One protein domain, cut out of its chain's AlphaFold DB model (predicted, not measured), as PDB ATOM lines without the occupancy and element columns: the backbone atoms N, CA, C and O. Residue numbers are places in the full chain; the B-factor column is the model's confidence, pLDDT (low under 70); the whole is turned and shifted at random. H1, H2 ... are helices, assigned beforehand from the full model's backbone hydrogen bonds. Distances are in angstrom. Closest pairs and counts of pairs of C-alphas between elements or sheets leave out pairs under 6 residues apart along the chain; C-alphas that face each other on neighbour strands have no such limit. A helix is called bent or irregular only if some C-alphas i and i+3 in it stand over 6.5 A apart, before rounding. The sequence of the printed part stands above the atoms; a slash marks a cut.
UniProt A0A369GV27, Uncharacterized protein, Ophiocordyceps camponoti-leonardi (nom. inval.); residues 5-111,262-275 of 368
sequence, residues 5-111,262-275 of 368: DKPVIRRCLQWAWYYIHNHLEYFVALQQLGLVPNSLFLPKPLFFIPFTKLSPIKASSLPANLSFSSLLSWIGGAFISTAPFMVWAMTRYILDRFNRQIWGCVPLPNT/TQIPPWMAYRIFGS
ATOM      1  N   ASP A   5     235.343 134.187 284.952       90.19
ATOM      2  CA  ASP A   5     235.706 135.008 283.786       90.19
ATOM      3  C   ASP A   5     235.639 136.513 284.110       90.19
ATOM      4  O   ASP A   5     236.404 137.322 283.574       90.19
ATOM      5  N   LYS A   6     234.739 136.906 285.025       90.19
ATOM      6  CA  LYS A   6     234.472 138.305 285.410       90.19
ATOM      7  C   LYS A   6     235.731 139.100 285.813       90.19
ATOM      8  O   LYS A   6     235.902 140.205 285.287       90.19
ATOM      9  N   PRO A   7     236.633 138.615 286.698       92.12
ATOM     10  CA  PRO A   7     237.843 139.358 287.062       92.12
ATOM     11  C   PRO A   7     238.828 139.521 285.897       92.12
ATOM     12  O   PRO A   7     239.491 140.557 285.815       92.12
ATOM     13  N   VAL A   8     238.913 138.547 284.983       93.31
ATOM     14  CA  VAL A   8     239.777 138.631 283.795       93.31
ATOM     15  C   VAL A   8     239.238 139.687 282.834       93.31
ATOM     16  O   VAL A   8     239.972 140.596 282.456       93.31
ATOM     17  N   ILE A   9     237.937 139.644 282.531       94.12
ATOM     18  CA  ILE A   9     237.267 140.618 281.659       94.12
ATOM     19  C   ILE A   9     237.409 142.040 282.216       94.12
ATOM     20  O   ILE A   9     237.769 142.951 281.473       94.12
ATOM     21  N   ARG A  10     237.202 142.237 283.528       94.19
ATOM     22  CA  ARG A  10     237.371 143.550 284.172       94.19
ATOM     23  C   ARG A  10     238.794 144.086 284.009       94.19
ATOM     24  O   ARG A  10     238.952 145.268 283.712       94.19
ATOM     25  N   ARG A  11     239.818 143.235 284.152       94.50
ATOM     26  CA  ARG A  11     241.218 143.615 283.900       94.50
ATOM     27  C   ARG A  11     241.431 143.960 282.425       94.50
ATOM     28  O   ARG A  11     241.904 145.053 282.142       94.50
ATOM     29  N   CYS A  12     241.031 143.102 281.488       94.62
ATOM     30  CA  CYS A  12     241.167 143.378 280.052       94.62
ATOM     31  C   CYS A  12     240.497 144.701 279.645       94.62
ATOM     32  O   CYS A  12     241.100 145.486 278.916       94.62
ATOM     33  N   LEU A  13     239.302 144.993 280.170       95.38
ATOM     34  CA  LEU A  13     238.589 146.245 279.918       95.38
ATOM     35  C   LEU A  13     239.327 147.464 280.497       95.38
ATOM     36  O   LEU A  13     239.432 148.484 279.823       95.38
ATOM     37  N   GLN A  14     239.888 147.358 281.707       93.38
ATOM     38  CA  GLN A  14     240.706 148.420 282.311       93.38
ATOM     39  C   GLN A  14     241.981 148.704 281.504       93.38
ATOM     40  O   GLN A  14     242.328 149.865 281.300       93.38
ATOM     41  N   TRP A  15     242.657 147.663 281.010       93.31
ATOM     42  CA  TRP A  15     243.851 147.807 280.172       93.31
ATOM     43  C   TRP A  15     243.517 148.399 278.798       93.31
ATOM     44  O   TRP A  15     244.217 149.300 278.340       93.31
ATOM     45  N   ALA A  16     242.421 147.962 278.168       93.38
ATOM     46  CA  ALA A  16     241.932 148.540 276.917       93.38
ATOM     47  C   ALA A  16     241.533 150.016 277.085       93.38
ATOM     48  O   ALA A  16     241.902 150.849 276.260       93.38
ATOM     49  N   TRP A  17     240.846 150.359 278.180       94.50
ATOM     50  CA  TRP A  17     240.502 151.743 278.510       94.50
ATOM     51  C   TRP A  17     241.748 152.614 278.697       94.50
ATOM     52  O   TRP A  17     241.858 153.660 278.064       94.50
ATOM     53  N   TYR A  18     242.721 152.159 279.496       92.31
ATOM     54  CA  TYR A  18     243.986 152.873 279.697       92.31
ATOM     55  C   TYR A  18     244.749 153.062 278.377       92.31
ATOM     56  O   TYR A  18     245.245 154.154 278.101       92.31
ATOM     57  N   TYR A  19     244.791 152.034 277.523       92.44
ATOM     58  CA  TYR A  19     245.415 152.100 276.201       92.44
ATOM     59  C   TYR A  19     244.757 153.148 275.289       92.44
ATOM     60  O   TYR A  19     245.461 153.971 274.701       92.44
ATOM     61  N   ILE A  20     243.420 153.144 275.201       93.75
ATOM     62  CA  ILE A  20     242.636 154.106 274.409       93.75
ATOM     63  C   ILE A  20     242.821 155.526 274.951       93.75
ATOM     64  O   ILE A  20     243.065 156.446 274.172       93.75
ATOM     65  N   HIS A  21     242.756 155.704 276.270       93.38
ATOM     66  CA  HIS A  21     242.888 157.005 276.921       93.38
ATOM     67  C   HIS A  21     244.265 157.633 276.661       93.38
ATOM     68  O   HIS A  21     244.333 158.739 276.130       93.38
ATOM     69  N   ASN A  22     245.357 156.889 276.886       92.25
ATOM     70  CA  ASN A  22     246.713 157.366 276.580       92.25
ATOM     71  C   ASN A  22     246.903 157.671 275.083       92.25
ATOM     72  O   ASN A  22     247.604 158.620 274.743       92.25
ATOM     73  N   HIS A  23     246.286 156.900 274.177       93.38
ATOM     74  CA  HIS A  23     246.319 157.207 272.741       93.38
ATOM     75  C   HIS A  23     245.568 158.499 272.402       93.38
ATOM     76  O   HIS A  23     246.041 159.255 271.557       93.38
ATOM     77  N   LEU A  24     244.429 158.768 273.043       94.00
ATOM     78  CA  LEU A  24     243.666 160.003 272.848       94.00
ATOM     79  C   LEU A  24     244.419 161.228 273.381       94.00
ATOM     80  O   LEU A  24     244.532 162.216 272.661       94.00
ATOM     81  N   GLU A  25     244.989 161.157 274.586       93.12
ATOM     82  CA  GLU A  25     245.828 162.235 275.132       93.12
ATOM     83  C   GLU A  25     247.043 162.507 274.238       93.12
ATOM     84  O   GLU A  25     247.312 163.650 273.866       93.12
ATOM     85  N   TYR A  26     247.736 161.445 273.816       93.50
ATOM     86  CA  TYR A  26     248.884 161.555 272.924       93.50
ATOM     87  C   TYR A  26     248.495 162.113 271.543       93.50
ATOM     88  O   TYR A  26     249.232 162.913 270.974       93.50
ATOM     89  N   PHE A  27     247.321 161.758 271.009       92.94
ATOM     90  CA  PHE A  27     246.783 162.340 269.775       92.94
ATOM     91  C   PHE A  27     246.553 163.850 269.906       92.94
ATOM     92  O   PHE A  27     247.023 164.603 269.054       92.94
ATOM     93  N   VAL A  28     245.893 164.295 270.981       92.62
ATOM     94  CA  VAL A  28     245.652 165.723 271.251       92.62
ATOM     95  C   VAL A  28     246.976 166.481 271.364       92.62
ATOM     96  O   VAL A  28     247.126 167.542 270.761       92.62
ATOM     97  N   ALA A  29     247.972 165.916 272.048       92.06
ATOM     98  CA  ALA A  29     249.297 166.520 272.129       92.06
ATOM     99  C   ALA A  29     249.993 166.614 270.753       92.06
ATOM    100  O   ALA A  29     250.522 167.664 270.394       92.06
ATOM    101  N   LEU A  30     249.942 165.559 269.929       91.81
ATOM    102  CA  LEU A  30     250.493 165.593 268.567       91.81
ATOM    103  C   LEU A  30     249.794 166.620 267.655       91.81
ATOM    104  O   LEU A  30     250.450 167.175 266.771       91.81
ATOM    105  N   GLN A  31     248.498 166.881 267.858       92.50
ATOM    106  CA  GLN A  31     247.769 167.956 267.172       92.50
ATOM    107  C   GLN A  31     248.219 169.341 267.653       92.50
ATOM    108  O   GLN A  31     248.537 170.197 266.832       92.50
ATOM    109  N   GLN A  32     248.336 169.553 268.970       89.56
ATOM    110  CA  GLN A  32     248.834 170.813 269.541       89.56
ATOM    111  C   GLN A  32     250.252 171.159 269.058       89.56
ATOM    112  O   GLN A  32     250.555 172.328 268.826       89.56
ATOM    113  N   LEU A  33     251.103 170.151 268.837       88.38
ATOM    114  CA  LEU A  33     252.435 170.316 268.244       88.38
ATOM    115  C   LEU A  33     252.438 170.457 266.707       88.38
ATOM    116  O   LEU A  33     253.505 170.623 266.116       88.38
ATOM    117  N   GLY A  34     251.289 170.348 266.036       89.38
ATOM    118  CA  GLY A  34     251.183 170.399 264.573       89.38
ATOM    119  C   GLY A  34     251.811 169.205 263.838       89.38
ATOM    120  O   GLY A  34     251.991 169.257 262.622       89.38
ATOM    121  N   LEU A  35     252.146 168.118 264.546       88.31
ATOM    122  CA  LEU A  35     252.695 166.886 263.958       88.31
ATOM    123  C   LEU A  35     251.616 166.037 263.270       88.31
ATOM    124  O   LEU A  35     251.918 165.235 262.384       88.31
ATOM    125  N   VAL A  36     250.365 166.212 263.692       89.06
ATOM    126  CA  VAL A  36     249.156 165.602 263.131       89.06
ATOM    127  C   VAL A  36     248.224 166.742 262.707       89.06
ATOM    128  O   VAL A  36     248.138 167.734 263.426       89.06
ATOM    129  N   PRO A  37     247.521 166.650 261.560       87.00
ATOM    130  CA  PRO A  37     246.586 167.694 261.150       87.00
ATOM    131  C   PRO A  37     245.491 167.925 262.202       87.00
ATOM    132  O   PRO A  37     244.955 166.977 262.786       87.00
ATOM    133  N   ASN A  38     245.113 169.192 262.378       85.19
ATOM    134  CA  ASN A  38     244.059 169.637 263.292       85.19
ATOM    135  C   ASN A  38     242.659 169.244 262.784       85.19
ATOM    136  O   ASN A  38     241.861 170.082 262.371       85.19
ATOM    137  N   SER A  39     242.350 167.947 262.802       81.69
ATOM    138  CA  SER A  39     240.981 167.454 262.691       81.69
ATOM    139  C   SER A  39     240.241 167.705 264.004       81.69
ATOM    140  O   SER A  39     240.623 167.150 265.031       81.69
ATOM    141  N   LEU A  40     239.143 168.463 263.951       72.56
ATOM    142  CA  LEU A  40     238.262 168.793 265.088       72.56
ATOM    143  C   LEU A  40     237.485 167.586 265.671       72.56
ATOM    144  O   LEU A  40     236.545 167.762 266.438       72.56
ATOM    145  N   PHE A  41     237.842 166.361 265.284       84.81
ATOM    146  CA  PHE A  41     237.149 165.123 265.620       84.81
ATOM    147  C   PHE A  41     238.120 164.071 266.163       84.81
ATOM    148  O   PHE A  41     239.332 164.149 265.953       84.81
ATOM    149  N   LEU A  42     237.543 163.055 266.812       88.19
ATOM    150  CA  LEU A  42     238.228 161.854 267.289       88.19
ATOM    151  C   LEU A  42     239.136 161.226 266.209       88.19
ATOM    152  O   LEU A  42     238.782 161.227 265.023       88.19
ATOM    153  N   PRO A  43     240.277 160.627 266.600       89.75
ATOM    154  CA  PRO A  43     241.139 159.926 265.663       89.75
ATOM    155  C   PRO A  43     240.406 158.751 265.005       89.75
ATOM    156  O   PRO A  43     239.611 158.044 265.628       89.75
ATOM    157  N   LYS A  44     240.719 158.502 263.729       91.31
ATOM    158  CA  LYS A  44     240.218 157.330 262.990       91.31
ATOM    159  C   LYS A  44     240.600 156.043 263.742       91.31
ATOM    160  O   LYS A  44     241.726 155.974 264.227       91.31
ATOM    161  N   PRO A  45     239.763 154.986 263.758       90.81
ATOM    162  CA  PRO A  45     240.017 153.776 264.555       90.81
ATOM    163  C   PRO A  45     241.358 153.087 264.243       90.81
ATOM    164  O   PRO A  45     241.965 152.483 265.120       90.81
ATOM    165  N   LEU A  46     241.876 153.250 263.020       91.25
ATOM    166  CA  LEU A  46     243.212 152.791 262.618       91.25
ATOM    167  C   LEU A  46     244.358 153.391 263.459       91.25
ATOM    168  O   LEU A  46     245.396 152.753 263.585       91.25
ATOM    169  N   PHE A  47     244.185 154.580 264.049       90.75
ATOM    170  CA  PHE A  47     245.178 155.230 264.916       90.75
ATOM    171  C   PHE A  47     245.554 154.362 266.130       90.75
ATOM    172  O   PHE A  47     246.723 154.311 266.513       90.75
ATOM    173  N   PHE A  48     244.578 153.632 266.681       92.50
ATOM    174  CA  PHE A  48     244.737 152.729 267.828       92.50
ATOM    175  C   PHE A  48     245.308 151.353 267.461       92.50
ATOM    176  O   PHE A  48     245.464 150.507 268.335       92.50
ATOM    177  N   ILE A  49     245.575 151.083 266.181       91.75
ATOM    178  CA  ILE A  49     246.152 149.811 265.743       91.75
ATOM    179  C   ILE A  49     247.625 150.073 265.416       91.75
ATOM    180  O   ILE A  49     247.896 150.797 264.450       91.75
ATOM    181  N   PRO A  50     248.584 149.524 266.187       89.00
ATOM    182  CA  PRO A  50     250.002 149.758 265.952       89.00
ATOM    183  C   PRO A  50     250.412 149.273 264.559       89.00
ATOM    184  O   PRO A  50     249.808 148.367 263.986       89.00
ATOM    185  N   PHE A  51     251.453 149.894 264.011       87.44
ATOM    186  CA  PHE A  51     252.026 149.603 262.695       87.44
ATOM    187  C   PHE A  51     251.142 149.965 261.486       87.44
ATOM    188  O   PHE A  51     251.575 149.795 260.344       87.44
ATOM    189  N   THR A  52     249.950 150.541 261.681       89.00
ATOM    190  CA  THR A  52     249.166 151.102 260.566       89.00
ATOM    191  C   THR A  52     249.718 152.450 260.085       89.00
ATOM    192  O   THR A  52     250.478 153.131 260.772       89.00
ATOM    193  N   LYS A  53     249.282 152.891 258.894       84.94
ATOM    194  CA  LYS A  53     249.694 154.176 258.291       84.94
ATOM    195  C   LYS A  53     249.296 155.414 259.109       84.94
ATOM    196  O   LYS A  53     249.909 156.464 258.933       84.94
ATOM    197  N   LEU A  54     248.254 155.301 259.938       85.00
ATOM    198  CA  LEU A  54     247.699 156.399 260.740       85.00
ATOM    199  C   LEU A  54     248.088 156.321 262.220       85.00
ATOM    200  O   LEU A  54     247.886 157.295 262.934       85.00
ATOM    201  N   SER A  55     248.629 155.192 262.678       88.19
ATOM    202  CA  SER A  55     249.138 155.045 264.040       88.19
ATOM    203  C   SER A  55     250.371 155.929 264.274       88.19
ATOM    204  O   SER A  55     251.175 156.112 263.351       88.19
ATOM    205  N   PRO A  56     250.578 156.446 265.501       83.88
ATOM    206  CA  PRO A  56     251.842 157.084 265.861       83.88
ATOM    207  C   PRO A  56     253.010 156.084 265.802       83.88
ATOM    208  O   PRO A  56     254.127 156.445 265.422       83.88
ATOM    209  N   ILE A  57     252.729 154.817 266.121       87.19
ATOM    210  CA  ILE A  57     253.652 153.689 266.027       87.19
ATOM    211  C   ILE A  57     253.618 153.190 264.580       87.19
ATOM    212  O   ILE A  57     252.769 152.379 264.210       87.19
ATOM    213  N   LYS A  58     254.523 153.682 263.729       82.31
ATOM    214  CA  LYS A  58     254.581 153.257 262.321       82.31
ATOM    215  C   LYS A  58     255.430 152.002 262.141       82.31
ATOM    216  O   LYS A  58     256.445 151.821 262.816       82.31
ATOM    217  N   ALA A  59     255.023 151.154 261.197       78.25
ATOM    218  CA  ALA A  59     255.806 149.997 260.779       78.25
ATOM    219  C   ALA A  59     257.168 150.434 260.223       78.25
ATOM    220  O   ALA A  59     257.232 151.312 259.358       78.25
ATOM    221  N   SER A  60     258.239 149.767 260.655       76.69
ATOM    222  CA  SER A  60     259.459 149.709 259.849       76.69
ATOM    223  C   SER A  60     259.152 148.949 258.553       76.69
ATOM    224  O   SER A  60     258.371 147.990 258.568       76.69
ATOM    225  N   SER A  61     259.732 149.378 257.429       78.12
ATOM    226  CA  SER A  61     259.540 148.729 256.127       78.12
ATOM    227  C   SER A  61     259.906 147.250 256.211       78.12
ATOM    228  O   SER A  61     260.983 146.916 256.709       78.12
ATOM    229  N   LEU A  62     259.019 146.373 255.731       80.19
ATOM    230  CA  LEU A  62     259.202 144.927 255.832       80.19
ATOM    231  C   LEU A  62     260.536 144.514 255.172       80.19
ATOM    232  O   LEU A  62     260.791 144.930 254.038       80.19
ATOM    233  N   PRO A  63     261.407 143.743 255.850       82.38
ATOM    234  CA  PRO A  63     262.712 143.405 255.304       82.38
ATOM    235  C   PRO A  63     262.558 142.510 254.069       82.38
ATOM    236  O   PRO A  63     261.876 141.490 254.117       82.38
ATOM    237  N   ALA A  64     263.237 142.866 252.975       84.19
ATOM    238  CA  ALA A  64     263.173 142.120 251.714       84.19
ATOM    239  C   ALA A  64     263.698 140.673 251.827       84.19
ATOM    240  O   ALA A  64     263.320 139.814 251.039       84.19
ATOM    241  N   ASN A  65     264.550 140.406 252.823       89.19
ATOM    242  CA  ASN A  65     265.112 139.093 253.123       89.19
ATOM    243  C   ASN A  65     264.790 138.710 254.573       89.19
ATOM    244  O   ASN A  65     264.960 139.531 255.478       89.19
ATOM    245  N   LEU A  66     264.437 137.446 254.821       89.69
ATOM    246  CA  LEU A  66     264.180 136.887 256.162       89.69
ATOM    247  C   LEU A  66     265.471 136.478 256.908       89.69
ATOM    248  O   LEU A  66     265.478 135.525 257.683       89.69
ATOM    249  N   SER A  67     266.584 137.175 256.666       93.81
ATOM    250  CA  SER A  67     267.833 136.950 257.404       93.81
ATOM    251  C   SER A  67     267.681 137.378 258.866       93.81
ATOM    252  O   SER A  67     266.996 138.355 259.172       93.81
ATOM    253  N   PHE A  68     268.373 136.698 259.782       93.88
ATOM    254  CA  PHE A  68     268.370 137.059 261.203       93.88
ATOM    255  C   PHE A  68     268.810 138.517 261.434       93.88
ATOM    256  O   PHE A  68     268.235 139.214 262.264       93.88
ATOM    257  N   SER A  69     269.776 139.013 260.650       90.56
ATOM    258  CA  SER A  69     270.255 140.399 260.747       90.56
ATOM    259  C   SER A  69     269.204 141.424 260.299       90.56
ATOM    260  O   SER A  69     269.000 142.430 260.980       90.56
ATOM    261  N   SER A  70     268.483 141.162 259.204       89.44
ATOM    262  CA  SER A  70     267.417 142.052 258.726       89.44
ATOM    263  C   SER A  70     266.163 141.973 259.599       89.44
ATOM    264  O   SER A  70     265.517 142.996 259.806       89.44
ATOM    265  N   LEU A  71     265.859 140.808 260.181       91.56
ATOM    266  CA  LEU A  71     264.825 140.667 261.206       91.56
ATOM    267  C   LEU A  71     265.183 141.466 262.468       91.56
ATOM    268  O   LEU A  71     264.352 142.225 262.958       91.56
ATOM    269  N   LEU A  72     266.418 141.357 262.966       91.00
ATOM    270  CA  LEU A  72     266.881 142.100 264.142       91.00
ATOM    271  C   LEU A  72     266.900 143.616 263.890       91.00
ATOM    272  O   LEU A  72     266.475 144.386 264.748       91.00
ATOM    273  N   SER A  73     267.321 144.047 262.697       88.88
ATOM    274  CA  SER A  73     267.249 145.449 262.263       88.88
ATOM    275  C   SER A  73     265.802 145.949 262.172       88.88
ATOM    276  O   SER A  73     265.503 147.049 262.639       88.88
ATOM    277  N   TRP A  74     264.878 145.133 261.653       89.62
ATOM    278  CA  TRP A  74     263.451 145.462 261.602       89.62
ATOM    279  C   TRP A  74     262.829 145.565 263.002       89.62
ATOM    280  O   TRP A  74     262.138 146.545 263.279       89.62
ATOM    281  N   ILE A  75     263.134 144.623 263.904       89.69
ATOM    282  CA  ILE A  75     262.724 144.657 265.319       89.69
ATOM    283  C   ILE A  75     263.281 145.909 266.009       89.69
ATOM    284  O   ILE A  75     262.535 146.623 266.674       89.69
ATOM    285  N   GLY A  76     264.564 146.230 265.811       89.69
ATOM    286  CA  GLY A  76     265.176 147.457 266.326       89.69
ATOM    287  C   GLY A  76     264.478 148.718 265.808       89.69
ATOM    288  O   GLY A  76     264.144 149.605 266.590       89.69
ATOM    289  N   GLY A  77     264.165 148.765 264.510       88.00
ATOM    290  CA  GLY A  77     263.376 149.839 263.903       88.00
ATOM    291  C   GLY A  77     261.960 149.952 264.475       88.00
ATOM    292  O   GLY A  77     261.492 151.065 264.696       88.00
ATOM    293  N   ALA A  78     261.303 148.827 264.774       88.44
ATOM    294  CA  ALA A  78     259.999 148.800 265.434       88.44
ATOM    295  C   ALA A  78     260.075 149.311 266.886       88.44
ATOM    296  O   ALA A  78     259.222 150.090 267.308       88.44
ATOM    297  N   PHE A  79     261.113 148.954 267.649       90.00
ATOM    298  CA  PHE A  79     261.333 149.521 268.985       90.00
ATOM    299  C   PHE A  79     261.581 151.032 268.929       90.00
ATOM    300  O   PHE A  79     260.938 151.777 269.668       90.00
ATOM    301  N   ILE A  80     262.441 151.497 268.017       89.38
ATOM    302  CA  ILE A  80     262.712 152.929 267.814       89.38
ATOM    303  C   ILE A  80     261.428 153.677 267.420       89.38
ATOM    304  O   ILE A  80     261.164 154.738 267.978       89.38
ATOM    305  N   SER A  81     260.594 153.120 266.530       89.06
ATOM    306  CA  SER A  81     259.346 153.769 266.101       89.06
ATOM    307  C   SER A  81     258.218 153.738 267.145       89.06
ATOM    308  O   SER A  81     257.271 154.525 267.057       89.06
ATOM    309  N   THR A  82     258.315 152.856 268.144       91.56
ATOM    310  CA  THR A  82     257.391 152.792 269.292       91.56
ATOM    311  C   THR A  82     257.881 153.654 270.468       91.56
ATOM    312  O   THR A  82     257.082 154.056 271.315       91.56
ATOM    313  N   ALA A  83     259.176 153.993 270.516       91.88
ATOM    314  CA  ALA A  83     259.810 154.692 271.636       91.88
ATOM    315  C   ALA A  83     259.118 156.002 272.077       91.88
ATOM    316  O   ALA A  83     258.934 156.149 273.285       91.88
ATOM    317  N   PRO A  84     258.668 156.922 271.191       92.00
ATOM    318  CA  PRO A  84     258.018 158.161 271.634       92.00
ATOM    319  C   PRO A  84     256.748 157.897 272.458       92.00
ATOM    320  O   PRO A  84     256.549 158.492 273.515       92.00
ATOM    321  N   PHE A  85     255.925 156.944 272.004       93.25
ATOM    322  CA  PHE A  85     254.700 156.550 272.697       93.25
ATOM    323  C   PHE A  85     254.996 155.766 273.984       93.25
ATOM    324  O   PHE A  85     254.339 155.983 274.999       93.25
ATOM    325  N   MET A  86     256.008 154.889 273.980       92.00
ATOM    326  CA  MET A  86     256.408 154.157 275.188       92.00
ATOM    327  C   MET A  86     256.937 155.089 276.280       92.00
ATOM    328  O   MET A  86     256.572 154.909 277.436       92.00
ATOM    329  N   VAL A  87     257.747 156.098 275.935       92.44
ATOM    330  CA  VAL A  87     258.235 157.103 276.898       92.44
ATOM    331  C   VAL A  87     257.065 157.900 277.479       92.44
ATOM    332  O   VAL A  87     256.986 158.043 278.700       92.44
ATOM    333  N   TRP A  88     256.120 158.341 276.640       93.19
ATOM    334  CA  TRP A  88     254.891 159.011 277.081       93.19
ATOM    335  C   TRP A  88     254.075 158.148 278.059       93.19
ATOM    336  O   TRP A  88     253.819 158.550 279.195       93.19
ATOM    337  N   ALA A  89     253.724 156.923 277.661       92.94
ATOM    338  CA  ALA A  89     252.898 156.025 278.468       92.94
ATOM    339  C   ALA A  89     253.593 155.577 279.770       92.94
ATOM    340  O   ALA A  89     252.932 155.439 280.802       92.94
ATOM    341  N   MET A  90     254.917 155.372 279.748       92.12
ATOM    342  CA  MET A  90     255.717 155.097 280.949       92.12
ATOM    343  C   MET A  90     255.732 156.296 281.895       92.12
ATOM    344  O   MET A  90     255.527 156.113 283.089       92.12
ATOM    345  N   THR A  91     255.907 157.513 281.375       91.25
ATOM    346  CA  THR A  91     255.861 158.754 282.167       91.25
ATOM    347  C   THR A  91     254.517 158.892 282.877       91.25
ATOM    348  O   THR A  91     254.483 159.026 284.097       91.25
ATOM    349  N   ARG A  92     253.404 158.748 282.145       91.12
ATOM    350  CA  ARG A  92     252.039 158.808 282.699       91.12
ATOM    351  C   ARG A  92     251.778 157.716 283.746       91.12
ATOM    352  O   ARG A  92     251.238 158.006 284.810       91.12
ATOM    353  N   TYR A  93     252.240 156.486 283.504       90.75
ATOM    354  CA  TYR A  93     252.143 155.381 284.468       90.75
ATOM    355  C   TYR A  93     252.946 155.642 285.754       90.75
ATOM    356  O   TYR A  93     252.458 155.412 286.863       90.75
ATOM    357  N   ILE A  94     254.179 156.134 285.611       89.88
ATOM    358  CA  ILE A  94     255.065 156.477 286.725       89.88
ATOM    359  C   ILE A  94     254.448 157.615 287.550       89.88
ATOM    360  O   ILE A  94     254.389 157.502 288.774       89.88
ATOM    361  N   LEU A  95     253.925 158.658 286.899       89.12
ATOM    362  CA  LEU A  95     253.247 159.780 287.552       89.12
ATOM    363  C   LEU A  95     252.002 159.340 288.325       89.12
ATOM    364  O   LEU A  95     251.915 159.667 289.502       89.12
ATOM    365  N   ASP A  96     251.089 158.549 287.746       87.56
ATOM    366  CA  ASP A  96     249.928 158.017 288.485       87.56
ATOM    367  C   ASP A  96     250.373 157.186 289.702       87.56
ATOM    368  O   ASP A  96     249.841 157.331 290.809       87.56
ATOM    369  N   ARG A  97     251.418 156.362 289.547       87.50
ATOM    370  CA  ARG A  97     251.947 155.554 290.651       87.50
ATOM    371  C   ARG A  97     252.557 156.401 291.770       87.50
ATOM    372  O   ARG A  97     252.342 156.053 292.939       87.50
ATOM    373  N   PHE A  98     253.293 157.463 291.430       84.94
ATOM    374  CA  PHE A  98     253.868 158.417 292.382       84.94
ATOM    375  C   PHE A  98     252.794 159.278 293.035       84.94
ATOM    376  O   PHE A  98     252.774 159.356 294.259       84.94
ATOM    377  N   ASN A  99     251.865 159.843 292.262       83.62
ATOM    378  CA  ASN A  99     250.720 160.603 292.755       83.62
ATOM    379  C   ASN A  99     249.975 159.807 293.829       83.62
ATOM    380  O   ASN A  99     249.869 160.270 294.958       83.62
ATOM    381  N   ARG A 100     249.550 158.568 293.549       81.50
ATOM    382  CA  ARG A 100     248.861 157.724 294.550       81.50
ATOM    383  C   ARG A 100     249.651 157.519 295.845       81.50
ATOM    384  O   ARG A 100     249.046 157.313 296.891       81.50
ATOM    385  N   GLN A 101     250.982 157.539 295.783       82.50
ATOM    386  CA  GLN A 101     251.842 157.370 296.952       82.50
ATOM    387  C   GLN A 101     252.060 158.688 297.706       82.50
ATOM    388  O   GLN A 101     251.902 158.714 298.921       82.50
ATOM    389  N   ILE A 102     252.351 159.782 297.001       78.25
ATOM    390  CA  ILE A 102     252.519 161.125 297.573       78.25
ATOM    391  C   ILE A 102     251.205 161.579 298.219       78.25
ATOM    392  O   ILE A 102     251.189 161.954 299.387       78.25
ATOM    393  N   TRP A 103     250.084 161.451 297.511       75.19
ATOM    394  CA  TRP A 103     248.750 161.812 297.999       75.19
ATOM    395  C   TRP A 103     248.227 160.900 299.110       75.19
ATOM    396  O   TRP A 103     247.404 161.341 299.905       75.19
ATOM    397  N   GLY A 104     248.746 159.673 299.226       75.50
ATOM    398  CA  GLY A 104     248.535 158.823 300.402       75.50
ATOM    399  C   GLY A 104     249.338 159.261 301.637       75.50
ATOM    400  O   GLY A 104     248.991 158.878 302.750       75.50
ATOM    401  N   CYS A 105     250.396 160.060 301.455       74.88
ATOM    402  CA  CYS A 105     251.278 160.546 302.520       74.88
ATOM    403  C   CYS A 105     251.061 162.019 302.898       74.88
ATOM    404  O   CYS A 105     251.516 162.423 303.964       74.88
ATOM    405  N   VAL A 106     250.395 162.821 302.061       74.69
ATOM    406  CA  VAL A 106     249.978 164.188 302.407       74.69
ATOM    407  C   VAL A 106     248.648 164.103 303.161       74.69
ATOM    408  O   VAL A 106     247.614 163.917 302.511       74.69
ATOM    409  N   PRO A 107     248.620 164.238 304.504       67.25
ATOM    410  CA  PRO A 107     247.355 164.367 305.206       67.25
ATOM    411  C   PRO A 107     246.678 165.644 304.710       67.25
ATOM    412  O   PRO A 107     247.245 166.734 304.808       67.25
ATOM    413  N   LEU A 108     245.459 165.526 304.178       67.88
ATOM    414  CA  LEU A 108     244.628 166.713 304.023       67.88
ATOM    415  C   LEU A 108     244.428 167.335 305.417       67.88
ATOM    416  O   LEU A 108     244.323 166.580 306.391       67.88
ATOM    417  N   PRO A 109     244.365 168.674 305.538       62.12
ATOM    418  CA  PRO A 109     244.062 169.350 306.796       62.12
ATOM    419  C   PRO A 109     242.598 169.079 307.176       62.12
ATOM    420  O   PRO A 109     241.702 169.877 306.926       62.12
ATOM    421  N   ASN A 110     242.369 167.893 307.730       61.59
ATOM    422  CA  ASN A 110     241.078 167.342 308.096       61.59
ATOM    423  C   ASN A 110     240.972 167.378 309.623       61.59
ATOM    424  O   ASN A 110     241.619 166.598 310.327       61.59
ATOM    425  N   THR A 111     240.157 168.293 310.143       56.47
ATOM    426  CA  THR A 111     240.009 168.515 311.588       56.47
ATOM    427  C   THR A 111     239.428 167.301 312.318       56.47
ATOM    428  O   THR A 111     239.665 167.142 313.517       56.47
ATOM    429  N   THR A 262     232.496 172.412 303.929       78.12
ATOM    430  CA  THR A 262     233.656 173.118 304.508       78.12
ATOM    431  C   THR A 262     234.997 172.556 304.028       78.12
ATOM    432  O   THR A 262     235.985 173.284 303.988       78.12
ATOM    433  N   GLN A 263     235.035 171.297 303.578       82.56
ATOM    434  CA  GLN A 263     236.223 170.675 302.976       82.56
ATOM    435  C   GLN A 263     236.451 171.018 301.489       82.56
ATOM    436  O   GLN A 263     237.516 170.686 300.960       82.56
ATOM    437  N   ILE A 264     235.522 171.698 300.797       84.62
ATOM    438  CA  ILE A 264     235.694 172.033 299.367       84.62
ATOM    439  C   ILE A 264     236.914 172.943 299.120       84.62
ATOM    440  O   ILE A 264     237.700 172.604 298.230       84.62
ATOM    441  N   PRO A 265     237.145 174.048 299.866       85.25
ATOM    442  CA  PRO A 265     238.316 174.901 299.648       85.25
ATOM    443  C   PRO A 265     239.655 174.169 299.858       85.25
ATOM    444  O   PRO A 265     240.472 174.205 298.934       85.25
ATOM    445  N   PRO A 266     239.890 173.428 300.968       84.12
ATOM    446  CA  PRO A 266     241.104 172.620 301.117       84.12
ATOM    447  C   PRO A 266     241.287 171.582 300.007       84.12
ATOM    448  O   PRO A 266     242.393 171.427 299.490       84.12
ATOM    449  N   TRP A 267     240.216 170.890 299.599       84.69
ATOM    450  CA  TRP A 267     240.284 169.877 298.543       84.69
ATOM    451  C   TRP A 267     240.592 170.482 297.167       84.69
ATOM    452  O   TRP A 267     241.377 169.920 296.402       84.69
ATOM    453  N   MET A 268     240.034 171.657 296.855       87.12
ATOM    454  CA  MET A 268     240.343 172.372 295.617       87.12
ATOM    455  C   MET A 268     241.784 172.898 295.614       87.12
ATOM    456  O   MET A 268     242.491 172.689 294.630       87.12
ATOM    457  N   ALA A 269     242.250 173.509 296.709       86.94
ATOM    458  CA  ALA A 269     243.632 173.976 296.838       86.94
ATOM    459  C   ALA A 269     244.637 172.821 296.670       86.94
ATOM    460  O   ALA A 269     245.584 172.923 295.890       86.94
ATOM    461  N   TYR A 270     244.366 171.686 297.322       87.19
ATOM    462  CA  TYR A 270     245.106 170.433 297.165       87.19
ATOM    463  C   TYR A 270     245.119 169.948 295.707       87.19
ATOM    464  O   TYR A 270     246.178 169.600 295.188       87.19
ATOM    465  N   ARG A 271     243.976 169.983 295.006       87.38
ATOM    466  CA  ARG A 271     243.882 169.583 293.591       87.38
ATOM    467  C   ARG A 271     244.666 170.516 292.662       87.38
ATOM    468  O   ARG A 271     245.338 170.034 291.754       87.38
ATOM    469  N   ILE A 272     244.597 171.833 292.878       89.81
ATOM    470  CA  ILE A 272     245.337 172.828 292.086       89.81
ATOM    471  C   ILE A 272     246.842 172.633 292.294       89.81
ATOM    472  O   ILE A 272     247.565 172.428 291.315       89.81
ATOM    473  N   PHE A 273     247.299 172.606 293.551       89.06
ATOM    474  CA  PHE A 273     248.698 172.356 293.902       89.06
ATOM    475  C   PHE A 273     249.194 171.013 293.356       89.06
ATOM    476  O   PHE A 273     250.277 170.937 292.779       89.06
ATOM    477  N   GLY A 274     248.376 169.964 293.449       88.19
ATOM    478  CA  GLY A 274     248.735 168.655 292.927       88.19
ATOM    479  C   GLY A 274     248.887 168.622 291.412       88.19
ATOM    480  O   GLY A 274     249.879 168.093 290.918       88.19
ATOM    481  N   SER A 275     247.987 169.285 290.678       86.88
ATOM    482  CA  SER A 275     248.113 169.431 289.223       86.88
ATOM    483  C   SER A 275     249.360 170.220 288.802       86.88
ATOM    484  O   SER A 275     249.876 170.007 287.706       86.88
TER     485      SER A 275
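Overview. This is residues 5 to 111 and 262 to 275 of the 368 residues of an uncharacterized protein of Ophiocordyceps camponoti-leonardi (nom. inval.) (UniProt A0A369GV27). A long helix, H3, bent partway along, makes the longest axis of a loose, open cross; a second long helix, H1, crosses it near its middle, and the first part of H1, residues 5 to 17, sticks out free. The short H2 sits beside H1 between two long loops, one coming back from the end of H1 and the other running out to the far end of H3a, while the small H4 lies off the other end of the long helix, near H3b. The printed part has 121 residues, with four named helices in the order H1, H2, H3, H4 and no named strand, and its class is all helix. It is only just loose, close to extended, with a radius of gyration of the C-alphas of 20.1 A. The outline is elongated, and the C-alphas span 70 by 37 by 29 A.

Along the chain. Begin with the longest helix, H3, residues 68 to 105: by its hydrogen bonds it was assigned as one helix, but it is bent, with C-alphas 81 and 84 standing 7.2 A apart. Find C-alpha 68 at (268.370, 137.059, 261.203); from there the arm H3a runs 19.6 A to Ser 81. Residues 82 and 83 belong to neither arm, and the arm H3b, residues 84 to 105, then runs 31.7 A to Cys 105, whose C-alpha is at (251.278, 160.546, 302.520). Go back to C-alpha 5 at (235.706, 135.008, 283.786) for H1, residues 5 to 32, which is 40.7 A long. H2 is the four residues 45 to 48, from Pro 45 to Phe 48, 5.8 A from first to last C-alpha. Past the cut you reach H4, residues 264 to 275, 16.2 A long, ending at C-alpha 275 at (248.113, 169.431, 289.223).

Arrangement. Start at the bend of H3, where the lines of H3a and H3b stand at a steep tilt of 53 degrees. Look next at residues 85 to 89 of H3b and residues 22 to 26 of H1: with these residues alone the two only just touch, with 3 pairs of C-alphas within 8 A. Their closest C-alphas are those of Asn 22 and Ala 89, 6.6 A apart. H1 and H3b run opposite ways at a steep tilt of 66 degrees. H1 and H2 are close but not clearly touching, and their closest C-alphas, those of His 23 and Phe 48, are 6.8 A apart. H4 and H3b are near each other, with 5 pairs of C-alphas within 10 A, the closest at 8.3 A. H3a touches no helix; it is apart from H1, from H2 and from H4. In H1, H3a, H3b and H4 every pair of O i and N i+4 is within hydrogen-bond range. H2 is too short for such a pair, but its one pair of O i and N i+3 is within range.

Size, cuts and confidence. Go to the two C-alphas farthest apart, those of Asn 65 and Thr 111, and you have 70.1 A between them. Residues 112 to 261 are not printed, and across this cut C-alphas 111 and 262 are 10.6 A apart. The link from H3 to H4 is the link across the cut. The links from H1 to H2, 12 residues, and from H2 to H3, 19 residues, are both long. Residues 64 to 69 stand free, as do residues 5 to 17, which belong to H1. In the B-factor column the mean pLDDT of the printed part is 87.4, and residues 107 to 111, just before the cut, are under 70.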